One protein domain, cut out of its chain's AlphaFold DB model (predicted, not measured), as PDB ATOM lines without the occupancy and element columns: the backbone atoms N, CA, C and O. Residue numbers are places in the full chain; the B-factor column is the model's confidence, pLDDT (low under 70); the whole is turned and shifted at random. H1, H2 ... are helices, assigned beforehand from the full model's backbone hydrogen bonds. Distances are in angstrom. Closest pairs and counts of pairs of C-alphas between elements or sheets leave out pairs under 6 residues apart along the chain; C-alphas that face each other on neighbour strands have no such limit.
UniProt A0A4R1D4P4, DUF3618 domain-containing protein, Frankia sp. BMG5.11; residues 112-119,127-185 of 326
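What this domain is: This is residues 112 to 119 and 127 to 185 of the 326 residues of the protein "DUF3618 domain-containing protein" of Frankia sp. BMG5.11 (UniProt A0A4R1D4P4). One long helix, H3, makes the length; H2 packs at a slant on its first part, the short H1 packs on H2 away from H3, and residues 167 to 185 of H3 stick out as a free arm. The printed part has 67 residues, with named helices H1, H2, H3 in that order and no named strand: all helix. It is only just loose, close to extended, with a radius of gyration of the C-alphas of 15.9 A and spans of 52 by 24 by 17 A.

Where its parts are: H3, residues 152 to 185, runs 49.0 A from C-alpha 152 at (18.425, 36.567, 8.086) to C-alpha 185 at (52.625, 66.017, -11.048). H2, residues 127 to 142, is 22.3 A long. H1 is residues 112 to 117, 8.5 A.

How they stand to each other: H3 touches H2 with residues 152 to 163 alone, at a steep tilt of 44 degrees, the same way; the closest C-alphas, of Asp 135 and Arg 156, are 6.5 A apart. H2 touches H1 with residues 134 to 141 alone, at a shallow tilt of 32 degrees, opposite ways; the closest C-alphas, of Met 116 and His 137, are 7.1 A apart. H1 and H3 are apart. Every O i to N i+4 pair is within hydrogen-bond range in H1 and H2, and 27 of 30 in H3.

The domain as a whole: The farthest C-alphas, of Gly 149 and Arg 185, are 53.9 A apart. Residues 120 to 126 are not printed; C-alphas 119 and 127 are 13.6 A apart across the cut. Residues 177 to 185 have pLDDT under 70.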
ATOM      1  N   TYR A 112      28.674  51.383  -5.387       85.94
ATOM      2  CA  TYR A 112      27.863  50.701  -4.371       85.94
ATOM      3  C   TYR A 112      26.620  51.506  -3.961       85.94
ATOM      4  O   TYR A 112      25.525  50.956  -3.845       85.94
ATOM      5  N   VAL A 113      26.764  52.814  -3.727       87.62
ATOM      6  CA  VAL A 113      25.632  53.679  -3.353       87.62
ATOM      7  C   VAL A 113      24.636  53.802  -4.501       87.62
ATOM      8  O   VAL A 113      23.437  53.746  -4.251       87.62
ATOM      9  N   ALA A 114      25.106  53.918  -5.743       86.94
ATOM     10  CA  ALA A 114      24.254  53.949  -6.926       86.94
ATOM     11  C   ALA A 114      23.492  52.629  -7.097       86.94
ATOM     12  O   ALA A 114      22.287  52.658  -7.332       86.94
ATOM     13  N   HIS A 115      24.154  51.484  -6.908       87.69
ATOM     14  CA  HIS A 115      23.517  50.164  -6.905       87.69
ATOM     15  C   HIS A 115      22.433  50.056  -5.828       87.69
ATOM     16  O   HIS A 115      21.313  49.632  -6.098       87.69
ATOM     17  N   MET A 116      22.736  50.502  -4.607       90.50
ATOM     18  CA  MET A 116      21.771  50.490  -3.504       90.50
ATOM     19  C   MET A 116      20.651  51.525  -3.668       90.50
ATOM     20  O   MET A 116      19.571  51.326  -3.121       90.50
ATOM     21  N   GLY A 117      20.896  52.612  -4.401       87.94
ATOM     22  CA  GLY A 117      19.929  53.677  -4.673       87.94
ATOM     23  C   GLY A 117      18.886  53.315  -5.728       87.94
ATOM     24  O   GLY A 117      17.850  53.963  -5.789       87.94
ATOM     25  N   GLN A 118      19.116  52.261  -6.517       87.06
ATOM     26  CA  GLN A 118      18.124  51.722  -7.460       87.06
ATOM     27  C   GLN A 118      16.946  51.033  -6.754       87.06
ATOM     28  O   GLN A 118      15.938  50.714  -7.381       87.06
ATOM     29  N   LEU A 119      17.069  50.767  -5.451       88.88
ATOM     30  CA  LEU A 119      16.003  50.193  -4.647       88.88
ATOM     31  C   LEU A 119      15.078  51.281  -4.127       88.88
ATOM     32  O   LEU A 119      15.428  52.026  -3.213       88.88
ATOM     33  N   ASP A 127       8.339  45.957   6.453       91.81
ATOM     34  CA  ASP A 127       9.720  46.314   6.795       91.81
ATOM     35  C   ASP A 127      10.673  45.113   6.675       91.81
ATOM     36  O   ASP A 127      11.822  45.272   6.251       91.81
ATOM     37  N   THR A 128      10.209  43.897   6.984       91.75
ATOM     38  CA  THR A 128      11.037  42.688   6.855       91.75
ATOM     39  C   THR A 128      11.219  42.266   5.399       91.75
ATOM     40  O   THR A 128      12.275  41.746   5.031       91.75
ATOM     41  N   ALA A 129      10.211  42.487   4.550       91.69
ATOM     42  CA  ALA A 129      10.304  42.235   3.114       91.69
ATOM     43  C   ALA A 129      11.284  43.220   2.460       91.69
ATOM     44  O   ALA A 129      12.192  42.796   1.741       91.69
ATOM     45  N   TRP A 130      11.186  44.500   2.830       93.06
ATOM     46  CA  TRP A 130      12.110  45.548   2.406       93.06
ATOM     47  C   TRP A 130      13.556  45.240   2.806       93.06
ATOM     48  O   TRP A 130      14.468  45.323   1.980       93.06
ATOM     49  N   GLN A 131      13.782  44.836   4.060       92.69
ATOM     50  CA  GLN A 131      15.117  44.470   4.533       92.69
ATOM     51  C   GLN A 131      15.690  43.273   3.775       92.69
ATOM     52  O   GLN A 131      16.822  43.354   3.304       92.69
ATOM     53  N   ARG A 132      14.908  42.201   3.584       92.75
ATOM     54  CA  ARG A 132      15.349  41.028   2.813       92.75
ATOM     55  C   ARG A 132      15.722  41.399   1.382       92.75
ATOM     56  O   ARG A 132      16.755  40.955   0.891       92.75
ATOM     57  N   ARG A 133      14.931  42.252   0.727       93.19
ATOM     58  CA  ARG A 133      15.211  42.715  -0.639       93.19
ATOM     59  C   ARG A 133      16.502  43.533  -0.699       93.19
ATOM     60  O   ARG A 133      17.344  43.280  -1.558       93.19
ATOM     61  N   ARG A 134      16.714  44.443   0.259       94.19
ATOM     62  CA  ARG A 134      17.986  45.172   0.391       94.19
ATOM     63  C   ARG A 134      19.168  44.237   0.628       94.19
ATOM     64  O   ARG A 134      20.199  44.420  -0.012       94.19
ATOM     65  N   ASP A 135      19.030  43.250   1.506       95.19
ATOM     66  CA  ASP A 135      20.096  42.293   1.804       95.19
ATOM     67  C   ASP A 135      20.449  41.453   0.570       95.19
ATOM     68  O   ASP A 135      21.627  41.332   0.249       95.19
ATOM     69  N   THR A 136      19.462  40.993  -0.207       93.44
ATOM     70  CA  THR A 136      19.695  40.316  -1.496       93.44
ATOM     71  C   THR A 136      20.422  41.211  -2.504       93.44
ATOM     72  O   THR A 136      21.318  40.762  -3.212       93.44
ATOM     73  N   HIS A 137      20.101  42.501  -2.573       93.38
ATOM     74  CA  HIS A 137      20.817  43.411  -3.471       93.38
ATOM     75  C   HIS A 137      22.259  43.676  -3.031       93.38
ATOM     76  O   HIS A 137      23.149  43.740  -3.884       93.38
ATOM     77  N   ARG A 138      22.506  43.805  -1.721       94.50
ATOM     78  CA  ARG A 138      23.867  43.893  -1.167       94.50
ATOM     79  C   ARG A 138      24.650  42.622  -1.462       94.50
ATOM     80  O   ARG A 138      25.799  42.699  -1.878       94.50
ATOM     81  N   ALA A 139      24.015  41.474  -1.269       94.94
ATOM     82  CA  ALA A 139      24.550  40.154  -1.550       94.94
ATOM     83  C   ALA A 139      24.971  40.010  -3.016       94.94
ATOM     84  O   ALA A 139      26.111  39.641  -3.283       94.94
ATOM     85  N   ASN A 140      24.113  40.431  -3.951       91.56
ATOM     86  CA  ASN A 140      24.423  40.440  -5.380       91.56
ATOM     87  C   ASN A 140      25.634  41.328  -5.706       91.56
ATOM     88  O   ASN A 140      26.514  40.906  -6.450       91.56
ATOM     89  N   TYR A 141      25.715  42.532  -5.124       89.31
ATOM     90  CA  TYR A 141      26.863  43.427  -5.325       89.31
ATOM     91  C   TYR A 141      28.166  42.832  -4.783       89.31
ATOM     92  O   TYR A 141      29.221  42.919  -5.405       89.31
ATOM     93  N   LEU A 142      28.090  42.233  -3.595       91.81
ATOM     94  CA  LEU A 142      29.234  41.673  -2.884       91.81
ATOM     95  C   LEU A 142      29.584  40.250  -3.344       91.81
ATOM     96  O   LEU A 142      30.560  39.695  -2.843       91.81
ATOM     97  N   MET A 143      28.812  39.677  -4.276       90.44
ATOM     98  CA  MET A 143      28.926  38.288  -4.732       90.44
ATOM     99  C   MET A 143      28.886  37.290  -3.564       90.44
ATOM    100  O   MET A 143      29.702  36.373  -3.471       90.44
ATOM    101  N   LEU A 144      27.967  37.511  -2.626       92.12
ATOM    102  CA  LEU A 144      27.790  36.680  -1.441       92.12
ATOM    103  C   LEU A 144      26.456  35.958  -1.502       92.12
ATOM    104  O   LEU A 144      25.414  36.590  -1.413       92.12
ATOM    105  N   ASP A 145      26.488  34.633  -1.539       91.56
ATOM    106  CA  ASP A 145      25.268  33.844  -1.428       91.56
ATOM    107  C   ASP A 145      24.861  33.640   0.034       91.56
ATOM    108  O   ASP A 145      25.695  33.523   0.950       91.56
ATOM    109  N   LYS A 146      23.546  33.585   0.252       93.56
ATOM    110  CA  LYS A 146      22.972  33.188   1.536       93.56
ATOM    111  C   LYS A 146      23.139  31.681   1.717       93.56
ATOM    112  O   LYS A 146      22.768  30.902   0.840       93.56
ATOM    113  N   GLY A 147      23.683  31.269   2.859       90.94
ATOM    114  CA  GLY A 147      23.902  29.860   3.167       90.94
ATOM    115  C   GLY A 147      22.588  29.096   3.347       90.94
ATOM    116  O   GLY A 147      21.594  29.633   3.843       90.94
ATOM    117  N   HIS A 148      22.577  27.814   2.981       89.50
ATOM    118  CA  HIS A 148      21.435  26.945   3.264       89.50
ATOM    119  C   HIS A 148      21.216  26.832   4.780       89.50
ATOM    120  O   HIS A 148      22.115  26.425   5.511       89.50
ATOM    121  N   GLY A 149      20.021  27.198   5.249       91.19
ATOM    122  CA  GLY A 149      19.676  27.193   6.676       91.19
ATOM    123  C   GLY A 149      20.200  28.393   7.473       91.19
ATOM    124  O   GLY A 149      19.967  28.452   8.676       91.19
ATOM    125  N   GLU A 150      20.871  29.351   6.830       93.12
ATOM    126  CA  GLU A 150      21.300  30.592   7.474       93.12
ATOM    127  C   GLU A 150      20.091  31.491   7.768       93.12
ATOM    128  O   GLU A 150      19.229  31.716   6.908       93.12
ATOM    129  N   ASP A 151      20.013  32.016   8.986       94.56
ATOM    130  CA  ASP A 151      18.985  32.981   9.353       94.56
ATOM    131  C   ASP A 151      19.301  34.381   8.785       94.56
ATOM    132  O   ASP A 151      20.437  34.702   8.424       94.56
ATOM    133  N   ASP A 152      18.280  35.231   8.679       92.75
ATOM    134  CA  ASP A 152      18.425  36.567   8.086       92.75
ATOM    135  C   ASP A 152      19.379  37.472   8.882       92.75
ATOM    136  O   ASP A 152      20.016  38.348   8.297       92.75
ATOM    137  N   HIS A 153      19.502  37.270  10.198       94.25
ATOM    138  CA  HIS A 153      20.369  38.083  11.044       94.25
ATOM    139  C   HIS A 153      21.843  37.728  10.821       94.25
ATOM    140  O   HIS A 153      22.653  38.621  10.570       94.25
ATOM    141  N   SER A 154      22.184  36.438  10.833       96.00
ATOM    142  CA  SER A 154      23.539  35.952  10.533       96.00
ATOM    143  C   SER A 154      23.986  36.344   9.123       96.00
ATOM    144  O   SER A 154      25.105  36.832   8.929       96.00
ATOM    145  N   PHE A 155      23.084  36.223   8.144       96.06
ATOM    146  CA  PHE A 155      23.362  36.648   6.776       96.06
ATOM    147  C   PHE A 155      23.628  38.156   6.688       96.06
ATOM    148  O   PHE A 155      24.620  38.586   6.096       96.06
ATOM    149  N   ARG A 156      22.784  38.973   7.331       95.44
ATOM    150  CA  ARG A 156      22.956  40.429   7.367       95.44
ATOM    151  C   ARG A 156      24.263  40.835   8.036       95.44
ATOM    152  O   ARG A 156      24.964  41.689   7.501       95.44
ATOM    153  N   GLN A 157      24.628  40.184   9.136       96.81
ATOM    154  CA  GLN A 157      25.891  40.436   9.823       96.81
ATOM    155  C   GLN A 157      27.092  40.189   8.899       96.81
ATOM    156  O   GLN A 157      27.992  41.022   8.813       96.81
ATOM    157  N   ARG A 158      27.073  39.107   8.111       96.00
ATOM    158  CA  ARG A 158      28.106  38.868   7.091       96.00
ATOM    159  C   ARG A 158      28.139  39.945   6.008       96.00
ATOM    160  O   ARG A 158      29.225  40.322   5.566       96.00
ATOM    161  N   LEU A 159      26.979  40.422   5.555       96.00
ATOM    162  CA  LEU A 159      26.910  41.515   4.581       96.00
ATOM    163  C   LEU A 159      27.480  42.812   5.162       96.00
ATOM    164  O   LEU A 159      28.171  43.548   4.451       96.00
ATOM    165  N   ASP A 160      27.221  43.094   6.438       95.88
ATOM    166  CA  ASP A 160      27.777  44.238   7.162       95.88
ATOM    167  C   ASP A 160      29.300  44.130   7.270       95.88
ATOM    168  O   ASP A 160      30.001  45.062   6.867       95.88
ATOM    169  N   ASP A 161      29.819  42.967   7.665       96.81
ATOM    170  CA  ASP A 161      31.259  42.696   7.724       96.81
ATOM    171  C   ASP A 161      31.929  42.851   6.353       96.81
ATOM    172  O   ASP A 161      33.016  43.422   6.230       96.81
ATOM    173  N   ALA A 162      31.287  42.355   5.293       94.00
ATOM    174  CA  ALA A 162      31.785  42.476   3.929       94.00
ATOM    175  C   ALA A 162      31.767  43.931   3.437       94.00
ATOM    176  O   ALA A 162      32.744  44.398   2.844       94.00
ATOM    177  N   THR A 163      30.699  44.673   3.740       92.62
ATOM    178  CA  THR A 163      30.590  46.104   3.421       92.62
ATOM    179  C   THR A 163      31.645  46.912   4.179       92.62
ATOM    180  O   THR A 163      32.243  47.834   3.621       92.62
ATOM    181  N   GLU A 164      31.928  46.567   5.436       94.19
ATOM    182  CA  GLU A 164      32.947  47.252   6.229       94.19
ATOM    183  C   GLU A 164      34.363  46.920   5.749       94.19
ATOM    184  O   GLU A 164      35.188  47.823   5.605       94.19
ATOM    185  N   LYS A 165      34.645  45.665   5.379       91.12
ATOM    186  CA  LYS A 165      35.911  45.294   4.719       91.12
ATOM    187  C   LYS A 165      36.103  46.042   3.402       91.12
ATOM    188  O   LYS A 165      37.202  46.533   3.141       91.12
ATOM    189  N   LEU A 166      35.044  46.183   2.599       86.81
ATOM    190  CA  LEU A 166      35.069  46.994   1.381       86.81
ATOM    191  C   LEU A 166      35.428  48.450   1.709       86.81
ATOM    192  O   LEU A 166      36.341  49.006   1.102       86.81
ATOM    193  N   ARG A 167      34.788  49.044   2.725       88.69
ATOM    194  CA  ARG A 167      35.086  50.408   3.198       88.69
ATOM    195  C   ARG A 167      36.517  50.566   3.717       88.69
ATOM    196  O   ARG A 167      37.118  51.612   3.470       88.69
ATOM    197  N   GLN A 168      37.058  49.570   4.416       89.44
ATOM    198  CA  GLN A 168      38.438  49.562   4.912       89.44
ATOM    199  C   GLN A 168      39.447  49.476   3.768       89.44
ATOM    200  O   GLN A 168      40.342  50.317   3.681       89.44
ATOM    201  N   LYS A 169      39.272  48.512   2.855       83.44
ATOM    202  CA  LYS A 169      40.129  48.344   1.672       83.44
ATOM    203  C   LYS A 169      40.121  49.600   0.807       83.44
ATOM    204  O   LYS A 169      41.164  50.033   0.330       83.44
ATOM    205  N   ARG A 170      38.947  50.211   0.671       83.69
ATOM    206  CA  ARG A 170      38.746  51.495   0.011       83.69
ATOM    207  C   ARG A 170      39.552  52.618   0.670       83.69
ATOM    208  O   ARG A 170      40.269  53.310  -0.035       83.69
ATOM    209  N   ARG A 171      39.478  52.784   1.999       83.62
ATOM    210  CA  ARG A 171      40.281  53.796   2.718       83.62
ATOM    211  C   ARG A 171      41.774  53.603   2.451       83.62
ATOM    212  O   ARG A 171      42.420  54.531   1.992       83.62
ATOM    213  N   ALA A 172      42.273  52.375   2.591       80.62
ATOM    214  CA  ALA A 172      43.672  52.060   2.301       80.62
ATOM    215  C   ALA A 172      44.068  52.366   0.842       80.62
ATOM    216  O   ALA A 172      45.182  52.821   0.578       80.62
ATOM    217  N   TRP A 173      43.160  52.131  -0.111       75.31
ATOM    218  CA  TRP A 173      43.383  52.446  -1.522       75.31
ATOM    219  C   TRP A 173      43.371  53.953  -1.793       75.31
ATOM    220  O   TRP A 173      44.278  54.444  -2.456       75.31
ATOM    221  N   SER A 174      42.405  54.685  -1.231       78.50
ATOM    222  CA  SER A 174      42.334  56.148  -1.293       78.50
ATOM    223  C   SER A 174      43.584  56.781  -0.699       78.50
ATOM    224  O   SER A 174      44.196  57.625  -1.342       78.50
ATOM    225  N   ASP A 175      44.011  56.332   0.483       79.38
ATOM    226  CA  ASP A 175      45.226  56.822   1.127       79.38
ATOM    227  C   ASP A 175      46.432  56.572   0.210       79.38
ATOM    228  O   ASP A 175      47.178  57.496  -0.101       79.38
ATOM    229  N   SER A 176      46.578  55.363  -0.335       70.50
ATOM    230  CA  SER A 176      47.675  55.037  -1.261       70.50
ATOM    231  C   SER A 176      47.636  55.871  -2.553       70.50
ATOM    232  O   SER A 176      48.677  56.319  -3.036       70.50
ATOM    233  N   ALA A 177      46.446  56.124  -3.103       63.44
ATOM    234  CA  ALA A 177      46.250  56.919  -4.311       63.44
ATOM    235  C   ALA A 177      46.526  58.414  -4.080       63.44
ATOM    236  O   ALA A 177      47.157  59.052  -4.922       63.44
ATOM    237  N   SER A 178      46.127  58.967  -2.930       67.69
ATOM    238  CA  SER A 178      46.415  60.355  -2.545       67.69
ATOM    239  C   SER A 178      47.918  60.613  -2.400       67.69
ATOM    240  O   SER A 178      48.389  61.682  -2.787       67.69
ATOM    241  N   HIS A 179      48.688  59.630  -1.919       62.19
ATOM    242  CA  HIS A 179      50.148  59.736  -1.804       62.19
ATOM    243  C   HIS A 179      50.876  59.490  -3.138       62.19
ATOM    244  O   HIS A 179      51.916  60.092  -3.390       62.19
ATOM    245  N   ALA A 180      50.330  58.654  -4.029       53.78
ATOM    246  CA  ALA A 180      50.879  58.456  -5.373       53.78
ATOM    247  C   ALA A 180      50.566  59.635  -6.320       53.78
ATOM    248  O   ALA A 180      51.409  60.030  -7.127       53.78
ATOM    249  N   GLY A 181      49.380  60.242  -6.204       52.50
ATOM    250  CA  GLY A 181      48.905  61.313  -7.085       52.50
ATOM    251  C   GLY A 181      49.652  62.644  -6.947       52.50
ATOM    252  O   GLY A 181      49.728  63.401  -7.916       52.50
ATOM    253  N   SER A 182      50.250  62.928  -5.787       55.97
ATOM    254  CA  SER A 182      51.129  64.094  -5.617       55.97
ATOM    255  C   SER A 182      52.471  63.915  -6.340       55.97
ATOM    256  O   SER A 182      52.978  64.874  -6.910       55.97
ATOM    257  N   SER A 183      52.992  62.686  -6.430       52.22
ATOM    258  CA  SER A 183      54.260  62.387  -7.122       52.22
ATOM    259  C   SER A 183      54.158  62.353  -8.657       52.22
ATOM    260  O   SER A 183      55.159  62.536  -9.350       52.22
ATOM    261  N   VAL A 184      52.947  62.180  -9.202       48.06
ATOM    262  CA  VAL A 184      52.682  62.176 -10.656       48.06
ATOM    263  C   VAL A 184      52.807  63.571 -11.276       48.06
ATOM    264  O   VAL A 184      53.212  63.680 -12.430       48.06
ATOM    265  N   ARG A 185      52.504  64.643 -10.527       53.22
ATOM    266  CA  ARG A 185      52.625  66.017 -11.048       53.22
ATOM    267  C   ARG A 185      54.078  66.452 -11.251       53.22
ATOM    268  O   ARG A 185      54.346  67.143 -12.227       53.22
TER     269      ARG A 185